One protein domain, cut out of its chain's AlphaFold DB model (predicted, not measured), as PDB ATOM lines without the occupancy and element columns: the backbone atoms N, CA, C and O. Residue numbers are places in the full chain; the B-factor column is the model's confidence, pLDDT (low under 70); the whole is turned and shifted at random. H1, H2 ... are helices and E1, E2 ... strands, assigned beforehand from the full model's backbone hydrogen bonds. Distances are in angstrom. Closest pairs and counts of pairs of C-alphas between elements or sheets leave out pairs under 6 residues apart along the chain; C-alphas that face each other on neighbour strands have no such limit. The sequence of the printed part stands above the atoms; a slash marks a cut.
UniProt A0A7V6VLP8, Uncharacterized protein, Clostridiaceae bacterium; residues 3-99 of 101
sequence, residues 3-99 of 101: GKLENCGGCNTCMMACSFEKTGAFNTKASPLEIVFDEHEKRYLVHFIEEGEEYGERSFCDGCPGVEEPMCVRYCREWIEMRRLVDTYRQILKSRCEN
ATOM      1  N   GLY A   3     123.637 143.353  33.385       94.00
ATOM      2  CA  GLY A   3     123.810 142.156  32.566       94.00
ATOM      3  C   GLY A   3     124.436 141.004  33.354       94.00
ATOM      4  O   GLY A   3     125.218 141.221  34.282       94.00
ATOM      5  N   LYS A   4     124.081 139.769  32.989       93.81
ATOM      6  CA  LYS A   4     124.549 138.542  33.648       93.81
ATOM      7  C   LYS A   4     125.602 137.842  32.793       93.81
ATOM      8  O   LYS A   4     125.419 137.706  31.587       93.81
ATOM      9  N   LEU A   5     126.670 137.400  33.447       93.44
ATOM     10  CA  LEU A   5     127.694 136.518  32.896       93.44
ATOM     11  C   LEU A   5     127.733 135.266  33.776       93.44
ATOM     12  O   LEU A   5     127.944 135.396  34.985       93.44
ATOM     13  N   GLU A   6     127.528 134.080  33.209       90.06
ATOM     14  CA  GLU A   6     127.297 132.845  33.973       90.06
ATOM     15  C   GLU A   6     128.475 132.492  34.891       90.06
ATOM     16  O   GLU A   6     128.272 132.109  36.042       90.06
ATOM     17  N   ASN A   7     129.710 132.691  34.419       93.44
ATOM     18  CA  ASN A   7     130.929 132.344  35.159       93.44
ATOM     19  C   ASN A   7     131.814 133.560  35.485       93.44
ATOM     20  O   ASN A   7     133.038 133.439  35.595       93.44
ATOM     21  N   CYS A   8     131.230 134.753  35.644       96.44
ATOM     22  CA  CYS A   8     132.012 135.922  36.047       96.44
ATOM     23  C   CYS A   8     132.596 135.740  37.454       96.44
ATOM     24  O   CYS A   8     131.871 135.554  38.425       96.44
ATOM     25  N   GLY A   9     133.925 135.835  37.558       96.19
ATOM     26  CA  GLY A   9     134.668 135.713  38.817       96.19
ATOM     27  C   GLY A   9     134.974 137.036  39.527       96.19
ATOM     28  O   GLY A   9     135.761 137.033  40.467       96.19
ATOM     29  N   GLY A  10     134.437 138.170  39.062       96.31
ATOM     30  CA  GLY A  10     134.636 139.464  39.730       96.31
ATOM     31  C   GLY A  10     136.048 140.060  39.617       96.31
ATOM     32  O   GLY A  10     136.464 140.830  40.474       96.31
ATOM     33  N   CYS A  11     136.820 139.715  38.578       96.94
ATOM     34  CA  CYS A  11     138.235 140.103  38.467       96.94
ATOM     35  C   CYS A  11     138.493 141.580  38.112       96.94
ATOM     36  O   CYS A  11     139.642 142.015  38.127       96.94
ATOM     37  N   ASN A  12     137.457 142.345  37.753       96.56
ATOM     38  CA  ASN A  12     137.516 143.764  37.370       96.56
ATOM     39  C   ASN A  12     138.391 144.111  36.146       96.56
ATOM     40  O   ASN A  12     138.539 145.289  35.819       96.56
ATOM     41  N   THR A  13     138.918 143.131  35.405       97.69
ATOM     42  CA  THR A  13     139.739 143.389  34.206       97.69
ATOM     43  C   THR A  13     138.977 144.181  33.143       97.69
ATOM     44  O   THR A  13     139.531 145.105  32.554       97.69
ATOM     45  N   CYS A  14     137.694 143.877  32.921       97.62
ATOM     46  CA  CYS A  14     136.852 144.632  31.990       97.62
ATOM     47  C   CYS A  14     136.664 146.096  32.424       97.62
ATOM     48  O   CYS A  14     136.698 146.977  31.568       97.62
ATOM     49  N   MET A  15     136.543 146.370  33.732       97.56
ATOM     50  CA  MET A  15     136.471 147.741  34.256       97.56
ATOM     51  C   MET A  15     137.774 148.490  33.988       97.56
ATOM     52  O   MET A  15     137.777 149.628  33.529       97.56
ATOM     53  N   MET A  16     138.901 147.834  34.255       97.56
ATOM     54  CA  MET A  16     140.223 148.414  34.053       97.56
ATOM     55  C   MET A  16     140.489 148.710  32.569       97.56
ATOM     56  O   MET A  16     140.982 149.786  32.236       97.56
ATOM     57  N   ALA A  17     140.101 147.797  31.676       97.56
ATOM     58  CA  ALA A  17     140.256 147.961  30.234       97.56
ATOM     59  C   ALA A  17     139.366 149.088  29.677       97.56
ATOM     60  O   ALA A  17     139.832 149.906  28.886       97.56
ATOM     61  N   CYS A  18     138.109 149.183  30.122       97.00
ATOM     62  CA  CYS A  18     137.220 150.269  29.710       97.00
ATOM     63  C   CYS A  18     137.609 151.629  30.295       97.00
ATOM     64  O   CYS A  18     137.474 152.637  29.607       97.00
ATOM     65  N   SER A  19     138.118 151.676  31.528       96.44
ATOM     66  CA  SER A  19     138.680 152.909  32.090       96.44
ATOM     67  C   SER A  19     139.856 153.414  31.255       96.44
ATOM     68  O   SER A  19     139.894 154.601  30.926       96.44
ATOM     69  N   PHE A  20     140.765 152.522  30.853       96.62
ATOM     70  CA  PHE A  20     141.892 152.896  30.005       96.62
ATOM     71  C   PHE A  20     141.426 153.416  28.642       96.62
ATOM     72  O   PHE A  20     141.895 154.459  28.204       96.62
ATOM     73  N   GLU A  21     140.450 152.757  28.016       95.25
ATOM     74  CA  GLU A  21     139.877 153.213  26.742       95.25
ATOM     75  C   GLU A  21     139.272 154.622  26.839       95.25
ATOM     76  O   GLU A  21     139.450 155.441  25.941       95.25
ATOM     77  N   LYS A  22     138.564 154.928  27.934       92.38
ATOM     78  CA  LYS A  22     137.887 156.223  28.108       92.38
ATOM     79  C   LYS A  22     138.798 157.347  28.585       92.38
ATOM     80  O   LYS A  22     138.562 158.499  28.240       92.38
ATOM     81  N   THR A  23     139.800 157.032  29.402       92.75
ATOM     82  CA  THR A  23     140.561 158.048  30.153       92.75
ATOM     83  C   THR A  23     142.065 158.014  29.892       92.75
ATOM     84  O   THR A  23     142.776 158.924  30.309       92.75
ATOM     85  N   GLY A  24     142.577 156.962  29.248       95.00
ATOM     86  CA  GLY A  24     144.011 156.692  29.118       95.00
ATOM     87  C   GLY A  24     144.690 156.232  30.416       95.00
ATOM     88  O   GLY A  24     145.897 155.990  30.420       95.00
ATOM     89  N   ALA A  25     143.945 156.092  31.517       93.88
ATOM     90  CA  ALA A  25     144.457 155.700  32.825       93.88
ATOM     91  C   ALA A  25     143.823 154.387  33.304       93.88
ATOM     92  O   ALA A  25     142.668 154.091  33.019       93.88
ATOM     93  N   PHE A  26     144.572 153.598  34.077       94.25
ATOM     94  CA  PHE A  26     144.053 152.384  34.707       94.25
ATOM     95  C   PHE A  26     143.392 152.722  36.047       94.25
ATOM     96  O   PHE A  26     144.036 152.664  37.095       94.25
ATOM     97  N   ASN A  27     142.106 153.081  36.023       93.25
ATOM     98  CA  ASN A  27     141.347 153.411  37.229       93.25
ATOM     99  C   ASN A  27     139.923 152.839  37.178       93.25
ATOM    100  O   ASN A  27     139.014 153.421  36.592       93.25
ATOM    101  N   THR A  28     139.677 151.731  37.876       93.38
ATOM    102  CA  THR A  28     138.348 151.095  37.906       93.38
ATOM    103  C   THR A  28     137.229 152.014  38.415       93.38
ATOM    104  O   THR A  28     136.070 151.784  38.075       93.38
ATOM    105  N   LYS A  29     137.542 153.080  39.170       92.25
ATOM    106  CA  LYS A  29     136.557 154.083  39.607       92.25
ATOM    107  C   LYS A  29     136.096 155.024  38.497       92.25
ATOM    108  O   LYS A  29     135.026 155.589  38.640       92.25
ATOM    109  N   ALA A  30     136.861 155.163  37.418       92.31
ATOM    110  CA  ALA A  30     136.498 155.962  36.246       92.31
ATOM    111  C   ALA A  30     135.922 155.099  35.105       92.31
ATOM    112  O   ALA A  30     135.695 155.582  34.000       92.31
ATOM    113  N   SER A  31     135.727 153.800  35.343       95.12
ATOM    114  CA  SER A  31     135.205 152.868  34.346       95.12
ATOM    115  C   SER A  31     133.733 153.158  34.009       95.12
ATOM    116  O   SER A  31     132.942 153.346  34.934       95.12
ATOM    117  N   PRO A  32     133.330 153.075  32.726       95.50
ATOM    118  CA  PRO A  32     131.929 153.161  32.305       95.50
ATOM    119  C   PRO A  32     131.087 151.919  32.607       95.50
ATOM    120  O   PRO A  32     129.906 151.851  32.274       95.50
ATOM    121  N   LEU A  33     131.691 150.912  33.226       95.12
ATOM    122  CA  LEU A  33     130.991 149.752  33.755       95.12
ATOM    123  C   LEU A  33     131.495 149.421  35.154       95.12
ATOM    124  O   LEU A  33     132.658 149.670  35.485       95.12
ATOM    125  N   GLU A  34     130.634 148.799  35.941       95.62
ATOM    126  CA  GLU A  34     130.927 148.303  37.277       95.62
ATOM    127  C   GLU A  34     130.596 146.818  37.380       95.62
ATOM    128  O   GLU A  34     129.633 146.334  36.792       95.62
ATOM    129  N   ILE A  35     131.406 146.084  38.137       96.69
ATOM    130  CA  ILE A  35     131.092 144.716  38.525       96.69
ATOM    131  C   ILE A  35     130.518 144.737  39.938       96.69
ATOM    132  O   ILE A  35     131.196 145.150  40.879       96.69
ATOM    133  N   VAL A  36     129.274 144.286  40.080       96.06
ATOM    134  CA  VAL A  36     128.536 144.275  41.349       96.06
ATOM    135  C   VAL A  36     128.289 142.833  41.768       96.06
ATOM    136  O   VAL A  36     127.914 142.009  40.938       96.06
ATOM    137  N   PHE A  37     128.501 142.507  43.041       96.31
ATOM    138  CA  PHE A  37     128.135 141.197  43.572       96.31
ATOM    139  C   PHE A  37     126.664 141.195  44.000       96.31
ATOM    140  O   PHE A  37     126.255 141.999  44.835       96.31
ATOM    141  N   ASP A  38     125.877 140.292  43.422       95.50
ATOM    142  CA  ASP A  38     124.502 140.016  43.825       95.50
ATOM    143  C   ASP A  38     124.510 138.952  44.931       95.50
ATOM    144  O   ASP A  38     124.807 137.775  44.699       95.50
ATOM    145  N   GLU A  39     124.169 139.374  46.149       95.56
ATOM    146  CA  GLU A  39     124.111 138.509  47.328       95.56
ATOM    147  C   GLU A  39     122.997 137.455  47.270       95.56
ATOM    148  O   GLU A  39     123.134 136.398  47.895       95.56
ATOM    149  N   HIS A  40     121.908 137.719  46.544       93.88
ATOM    150  CA  HIS A  40     120.770 136.808  46.428       93.88
ATOM    151  C   HIS A  40     121.075 135.686  45.431       93.88
ATOM    152  O   HIS A  40     120.891 134.510  45.741       93.88
ATOM    153  N   GLU A  41     121.598 136.035  44.256       93.19
ATOM    154  CA  GLU A  41     121.955 135.059  43.218       93.19
ATOM    155  C   GLU A  41     123.378 134.486  43.372       93.19
ATOM    156  O   GLU A  41     123.773 133.618  42.586       93.19
ATOM    157  N   LYS A  42     124.142 134.965  44.367       94.69
ATOM    158  CA  LYS A  42     125.539 134.592  44.658       94.69
ATOM    159  C   LYS A  42     126.428 134.630  43.412       94.69
ATOM    160  O   LYS A  42     127.204 133.708  43.158       94.69
ATOM    161  N   ARG A  43     126.313 135.707  42.635       95.06
ATOM    162  CA  ARG A  43     127.034 135.898  41.366       95.06
ATOM    163  C   ARG A  43     127.410 137.353  41.138       95.06
ATOM    164  O   ARG A  43     126.909 138.245  41.811       95.06
ATOM    165  N   TYR A  44     128.266 137.594  40.154       96.81
ATOM    166  CA  TYR A  44     128.620 138.942  39.729       96.81
ATOM    167  C   TYR A  44     127.771 139.394  38.538       96.81
ATOM    168  O   TYR A  44     127.579 138.651  37.573       96.81
ATOM    169  N   LEU A  45     127.306 140.637  38.598       96.94
ATOM    170  CA  LEU A  45     126.576 141.335  37.549       96.94
ATOM    171  C   LEU A  45     127.462 142.414  36.928       96.94
ATOM    172  O   LEU A  45     128.288 143.025  37.608       96.94
ATOM    173  N   VAL A  46     127.261 142.668  35.640       97.38
ATOM    174  CA  VAL A  46     127.865 143.794  34.926       97.38
ATOM    175  C   VAL A  46     126.860 144.933  34.907       97.38
ATOM    176  O   VAL A  46     125.795 144.798  34.313       97.38
ATOM    177  N   HIS A  47     127.189 146.049  35.536       96.38
ATOM    178  CA  HIS A  47     126.407 147.271  35.498       96.38
ATOM    179  C   HIS A  47     127.009 148.240  34.473       96.38
ATOM    180  O   HIS A  47     128.128 148.712  34.650       96.38
ATOM    181  N   PHE A  48     126.291 148.520  33.388       96.12
ATOM    182  CA  PHE A  48     126.618 149.590  32.446       96.12
ATOM    183  C   PHE A  48     126.058 150.903  32.985       96.12
ATOM    184  O   PHE A  48     124.836 151.009  33.127       96.12
ATOM    185  N   ILE A  49     126.945 151.861  33.271       94.94
ATOM    186  CA  ILE A  49     126.583 153.181  33.802       94.94
ATOM    187  C   ILE A  49     125.857 153.963  32.708       94.94
ATOM    188  O   ILE A  49     126.404 154.137  31.616       94.94
ATOM    189  N   GLU A  50     124.634 154.409  32.978       92.62
ATOM    190  CA  GLU A  50     123.831 155.173  32.020       92.62
ATOM    191  C   GLU A  50     124.077 156.685  32.132       92.62
ATOM    192  O   GLU A  50     124.587 157.191  33.133       92.62
ATOM    193  N   GLU A  51     123.738 157.424  31.074       87.81
ATOM    194  CA  GLU A  51     123.797 158.884  31.093       87.81
ATOM    195  C   GLU A  51     122.834 159.451  32.149       87.81
ATOM    196  O   GLU A  51     121.704 158.987  32.293       87.81
ATOM    197  N   GLY A  52     123.295 160.447  32.912       82.56
ATOM    198  CA  GLY A  52     122.529 161.047  34.008       82.56
ATOM    199  C   GLY A  52     122.601 160.288  35.340       82.56
ATOM    200  O   GLY A  52     122.116 160.805  36.345       82.56
ATOM    201  N   GLU A  53     123.236 159.113  35.396       82.56
ATOM    202  CA  GLU A  53     123.548 158.472  36.675       82.56
ATOM    203  C   GLU A  53     124.684 159.231  37.385       82.56
ATOM    204  O   GLU A  53     125.835 159.227  36.943       82.56
ATOM    205  N   GLU A  54     124.383 159.872  38.521       71.62
ATOM    206  CA  GLU A  54     125.412 160.448  39.393       71.62
ATOM    207  C   GLU A  54     126.190 159.329  40.099       71.62
ATOM    208  O   GLU A  54     125.830 158.871  41.184       71.62
ATOM    209  N   TYR A  55     127.280 158.885  39.473       72.19
ATOM    210  CA  TYR A  55     128.129 157.804  39.976       72.19
ATOM    211  C   TYR A  55     129.591 158.241  40.153       72.19
ATOM    212  O   TYR A  55     130.532 157.638  39.632       72.19
ATOM    213  N   GLY A  56     129.799 159.307  40.931       79.12
ATOM    214  CA  GLY A  56     131.131 159.826  41.247       79.12
ATOM    215  C   GLY A  56     131.910 160.245  39.995       79.12
ATOM    216  O   GLY A  56     131.422 161.029  39.194       79.12
ATOM    217  N   GLU A  57     133.131 159.727  39.833       78.44
ATOM    218  CA  GLU A  57     134.019 160.031  38.695       78.44
ATOM    219  C   GLU A  57     133.762 159.152  37.453       78.44
ATOM    220  O   GLU A  57     134.530 159.206  36.488       78.44
ATOM    221  N   ARG A  58     132.735 158.291  37.461       84.38
ATOM    222  CA  ARG A  58     132.477 157.374  36.342       84.38
ATOM    223  C   ARG A  58     131.920 158.118  35.137       84.38
ATOM    224  O   ARG A  58     130.956 158.866  35.244       84.38
ATOM    225  N   SER A  59     132.489 157.844  33.968       86.56
ATOM    226  CA  SER A  59     131.852 158.176  32.690       86.56
ATOM    227  C   SER A  59     130.692 157.216  32.412       86.56
ATOM    228  O   SER A  59     130.766 156.062  32.817       86.56
ATOM    229  N   PHE A  60     129.680 157.626  31.652       93.00
ATOM    230  CA  PHE A  60     128.656 156.697  31.164       93.00
ATOM    231  C   PHE A  60     129.200 155.771  30.059       93.00
ATOM    232  O   PHE A  60     130.205 156.064  29.397       93.00
ATOM    233  N   CYS A  61     128.541 154.633  29.849       95.44
ATOM    234  CA  CYS A  61     128.830 153.724  28.748       95.44
ATOM    235  C   CYS A  61     128.041 154.127  27.499       95.44
ATOM    236  O   CYS A  61     126.821 154.064  27.472       95.44
ATOM    237  N   ASP A  62     128.746 154.462  26.425       94.69
ATOM    238  CA  ASP A  62     128.166 154.770  25.109       94.69
ATOM    239  C   ASP A  62     128.113 153.544  24.178       94.69
ATOM    240  O   ASP A  62     127.859 153.654  22.979       94.69
ATOM    241  N   GLY A  63     128.432 152.357  24.702       95.50
ATOM    242  CA  GLY A  63     128.525 151.135  23.912       95.50
ATOM    243  C   GLY A  63     129.660 151.134  22.879       95.50
ATOM    244  O   GLY A  63     129.659 150.262  22.009       95.50
ATOM    245  N   CYS A  64     130.630 152.053  22.950       96.06
ATOM    246  CA  CYS A  64     131.769 152.149  22.024       96.06
ATOM    247  C   CYS A  64     131.324 152.151  20.540       96.06
ATOM    248  O   CYS A  64     131.500 151.139  19.846       96.06
ATOM    249  N   PRO A  65     130.701 153.236  20.047       93.06
ATOM    250  CA  PRO A  65     130.162 153.298  18.690       93.06
ATOM    251  C   PRO A  65     131.265 153.134  17.637       93.06
ATOM    252  O   PRO A  65     132.366 153.654  17.782       93.06
ATOM    253  N   GLY A  66     130.980 152.380  16.573       91.19
ATOM    254  CA  GLY A  66     131.936 152.124  15.487       91.19
ATOM    255  C   GLY A  66     133.094 151.180  15.838       91.19
ATOM    256  O   GLY A  66     133.857 150.810  14.951       91.19
ATOM    257  N   VAL A  67     133.214 150.744  17.096       95.31
ATOM    258  CA  VAL A  67     134.239 149.785  17.522       95.31
ATOM    259  C   VAL A  67     133.693 148.367  17.376       95.31
ATOM    260  O   VAL A  67     132.708 148.005  18.022       95.31
ATOM    261  N   GLU A  68     134.330 147.544  16.546       92.50
ATOM    262  CA  GLU A  68     133.922 146.147  16.349       92.50
ATOM    263  C   GLU A  68     134.031 145.352  17.661       92.50
ATOM    264  O   GLU A  68     133.040 144.797  18.144       92.50
ATOM    265  N   GLU A  69     135.196 145.409  18.308       96.56
ATOM    266  CA  GLU A  69     135.491 144.693  19.550       96.56
ATOM    267  C   GLU A  69     135.923 145.654  20.678       96.56
ATOM    268  O   GLU A  69     137.088 146.037  20.765       96.56
ATOM    269  N   PRO A  70     134.999 146.063  21.569       97.38
ATOM    270  CA  PRO A  70     135.302 146.882  22.733       97.38
ATOM    271  C   PRO A  70     136.247 146.183  23.705       97.38
ATOM    272  O   PRO A  70     136.199 144.963  23.887       97.38
ATOM    273  N   MET A  71     137.032 146.982  24.422       97.00
ATOM    274  CA  MET A  71     138.028 146.501  25.379       97.00
ATOM    275  C   MET A  71     137.442 145.586  26.470       97.00
ATOM    276  O   MET A  71     138.068 144.591  26.833       97.00
ATOM    277  N   CYS A  72     136.227 145.856  26.965       97.69
ATOM    278  CA  CYS A  72     135.570 144.965  27.930       97.69
ATOM    279  C   CYS A  72     135.320 143.563  27.377       97.69
ATOM    280  O   CYS A  72     135.429 142.609  28.137       97.69
ATOM    281  N   VAL A  73     135.010 143.429  26.086       98.06
ATOM    282  CA  VAL A  73     134.839 142.129  25.430       98.06
ATOM    283  C   VAL A  73     136.199 141.462  25.281       98.06
ATOM    284  O   VAL A  73     136.375 140.345  25.756       98.06
ATOM    285  N   ARG A  74     137.168 142.184  24.708       98.06
ATOM    286  CA  ARG A  74     138.511 141.674  24.409       98.06
ATOM    287  C   ARG A  74     139.232 141.089  25.621       98.06
ATOM    288  O   ARG A  74     139.944 140.096  25.506       98.06
ATOM    289  N   TYR A  75     139.082 141.727  26.781       97.06
ATOM    290  CA  TYR A  75     139.798 141.351  28.003       97.06
ATOM    291  C   TYR A  75     138.956 140.553  29.007       97.06
ATOM    292  O   TYR A  75     139.474 140.152  30.054       97.06
ATOM    293  N   CYS A  76     137.669 140.315  28.738       97.75
ATOM    294  CA  CYS A  76     136.857 139.458  29.598       97.75
ATOM    295  C   CYS A  76     137.162 137.983  29.317       97.75
ATOM    296  O   CYS A  76     137.238 137.557  28.171       97.75
ATOM    297  N   ARG A  77     137.282 137.170  30.371       96.62
ATOM    298  CA  ARG A  77     137.388 135.712  30.220       96.62
ATOM    299  C   ARG A  77     136.128 135.118  29.577       96.62
ATOM    300  O   ARG A  77     136.234 134.262  28.708       96.62
ATOM    301  N   GLU A  78     134.963 135.646  29.946       96.62
ATOM    302  CA  GLU A  78     133.645 135.277  29.414       96.62
ATOM    303  C   GLU A  78     133.277 136.137  28.185       96.62
ATOM    304  O   GLU A  78     132.157 136.635  28.058       96.62
ATOM    305  N   TRP A  79     134.238 136.379  27.284       96.81
ATOM    306  CA  TRP A  79     134.117 137.347  26.183       96.81
ATOM    307  C   TRP A  79     132.904 137.115  25.272       96.81
ATOM    308  O   TRP A  79     132.309 138.082  24.804       96.81
ATOM    309  N   ILE A  80     132.493 135.862  25.046       97.06
ATOM    310  CA  ILE A  80     131.317 135.535  24.217       97.06
ATOM    311  C   ILE A  80     130.038 136.097  24.845       97.06
ATOM    312  O   ILE A  80     129.210 136.694  24.157       97.06
ATOM    313  N   GLU A  81     129.866 135.920  26.152       96.62
ATOM    314  CA  GLU A  81     128.701 136.437  26.871       96.62
ATOM    315  C   GLU A  81     128.794 137.955  27.043       96.62
ATOM    316  O   GLU A  81     127.808 138.657  26.818       96.62
ATOM    317  N   MET A  82     129.991 138.482  27.322       97.50
ATOM    318  CA  MET A  82     130.218 139.928  27.383       97.50
ATOM    319  C   MET A  82     129.878 140.610  26.050       97.50
ATOM    320  O   MET A  82     129.230 141.654  26.047       97.50
ATOM    321  N   ARG A  83     130.250 140.007  24.913       97.75
ATOM    322  CA  ARG A  83     129.880 140.478  23.567       97.75
ATOM    323  C   ARG A  83     128.364 140.586  23.428       97.75
ATOM    324  O   ARG A  83     127.877 141.637  23.026       97.75
ATOM    325  N   ARG A  84     127.624 139.541  23.813       97.19
ATOM    326  CA  ARG A  84     126.152 139.543  23.757       97.19
ATOM    327  C   ARG A  84     125.557 140.658  24.610       97.19
ATOM    328  O   ARG A  84     124.702 141.382  24.116       97.19
ATOM    329  N   LEU A  85     126.035 140.836  25.845       96.94
ATOM    330  CA  LEU A  85     125.570 141.918  26.721       96.94
ATOM    331  C   LEU A  85     125.807 143.300  26.108       96.94
ATOM    332  O   LEU A  85     124.898 144.126  26.094       96.94
ATOM    333  N   VAL A  86     127.009 143.541  25.577       97.38
ATOM    334  CA  VAL A  86     127.353 144.815  24.932       97.38
ATOM    335  C   VAL A  86     126.505 145.051  23.685       97.38
ATOM    336  O   VAL A  86     126.026 146.164  23.481       97.38
ATOM    337  N   ASP A  87     126.275 144.028  22.864       96.50
ATOM    338  CA  ASP A  87     125.447 144.154  21.663       96.50
ATOM    339  C   ASP A  87     123.972 144.414  22.010       96.50
ATOM    340  O   ASP A  87     123.341 145.267  21.383       96.50
ATOM    341  N   THR A  88     123.439 143.772  23.055       96.31
ATOM    342  CA  THR A  88     122.113 144.097  23.601       96.31
ATOM    343  C   THR A  88     122.061 145.538  24.108       96.31
ATOM    344  O   THR A  88     121.126 146.270  23.786       96.31
ATOM    345  N   TYR A  89     123.075 145.987  24.849       96.56
ATOM    346  CA  TYR A  89     123.113 147.356  25.359       96.56
ATOM    347  C   TYR A  89     123.188 148.396  24.231       96.56
ATOM    348  O   TYR A  89     122.460 149.384  24.251       96.56
ATOM    349  N   ARG A  90     123.977 148.135  23.181       95.94
ATOM    350  CA  ARG A  90     124.024 148.967  21.966       95.94
ATOM    351  C   ARG A  90     122.658 149.107  21.300       95.94
ATOM    352  O   ARG A  90     122.343 150.182  20.802       95.94
ATOM    353  N   GLN A  91     121.865 148.036  21.254       95.00
ATOM    354  CA  GLN A  91     120.506 148.095  20.709       95.00
ATOM    355  C   GLN A  91     119.601 148.980  21.570       95.00
ATOM    356  O   GLN A  91     118.899 149.822  21.023       95.00
ATOM    357  N   ILE A  92     119.684 148.856  22.899       93.56
ATOM    358  CA  ILE A  92     118.933 149.710  23.832       93.56
ATOM    359  C   ILE A  92     119.288 151.188  23.628       93.56
ATOM    360  O   ILE A  92     118.385 152.015  23.531       93.56
ATOM    361  N   LEU A  93     120.580 151.518  23.521       92.81
ATOM    362  CA  LEU A  93     121.031 152.892  23.275       92.81
ATOM    363  C   LEU A  93     120.474 153.448  21.957       92.81
ATOM    364  O   LEU A  93     119.940 154.551  21.943       92.81
ATOM    365  N   LYS A  94     120.528 152.666  20.868       91.62
ATOM    366  CA  LYS A  94     119.962 153.073  19.570       91.62
ATOM    367  C   LYS A  94     118.466 153.354  19.656       91.62
ATOM    368  O   LYS A  94     118.018 154.389  19.179       91.62
ATOM    369  N   SER A  95     117.712 152.466  20.303       90.38
ATOM    370  CA  SER A  95     116.274 152.658  20.470       90.38
ATOM    371  C   SER A  95     115.945 153.899  21.298       90.38
ATOM    372  O   SER A  95     114.910 154.504  21.069       90.38
ATOM    373  N   ARG A  96     116.792 154.319  22.245       86.50
ATOM    374  CA  ARG A  96     116.558 155.561  23.002       86.50
ATOM    375  C   ARG A  96     116.680 156.801  22.114       86.50
ATOM    376  O   ARG A  96     115.795 157.642  22.170       86.50
ATOM    377  N   CYS A  97     117.683 156.857  21.236       76.75
ATOM    378  CA  CYS A  97     117.857 157.978  20.304       76.75
ATOM    379  C   CYS A  97     116.692 158.120  19.309       76.75
ATOM    380  O   CYS A  97     116.305 159.233  18.985       76.75
ATOM    381  N   GLU A  98     116.113 157.007  18.842       76.25
ATOM    382  CA  GLU A  98     114.971 157.024  17.908       76.25
ATOM    383  C   GLU A  98     113.652 157.488  18.557       76.25
ATOM    384  O   GLU A  98     112.712 157.830  17.850       76.25
ATOM    385  N   ASN A  99     113.558 157.485  19.893       68.31
ATOM    386  CA  ASN A  99     112.356 157.899  20.628       68.31
ATOM    387  C   ASN A  99     112.420 159.354  21.136       68.31
ATOM    388  O   ASN A  99     111.490 159.803  21.805       68.31
TER     389      ASN A  99
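This is residues 3 to 99 of the 101 residues of an uncharacterized protein of Clostridiaceae bacterium (UniProt A0A7V6VLP8). A two-strand hairpin, E1 and E2, has helix H1 near E1 and long helix H3 near E2, with short H2 packed between the two helices. The long loop of residues 49 to 70 leads from E2 to H2. The 97 printed residues hold H1, E1, E2, H2, H3 in that order, a mixed class with 48 residues in named elements, under half. The whole is compact, radius of gyration of the C-alphas 12.8 A, spanning 36 by 27 by 27 A.

Residues 3 to 4 pair antiparallel with residues 45 to 46 of E2, residues 43 to 48. H1, residues 13 to 23, touches H2, residues 71 to 75; closest C-alphas Cys 14 and Cys 72, 4.3 A. E1, residues 33 to 38, and E2 form an antiparallel hairpin at 150 degrees; N 34 and O 47 are 2.8 A apart, within hydrogen-bond range. H3, residues 79 to 98, touches H2 with residues 79 to 86 alone; closest C-alphas Val 73 and Trp 79, 4.9 A. E2 and H3 are near each other; H1 and H3 are apart. Every O i to N i+4 pair in H1, H2 and H3 is within hydrogen-bond range.

H1 begins at C-alpha 13 (139.739, 143.389, 34.206). H3, 28.7 A long, ends at C-alpha 98 (114.971, 157.024, 17.908).

The printed part has no cut. E2 to H2 is a long link. Residue 99 is under pLDDT 70.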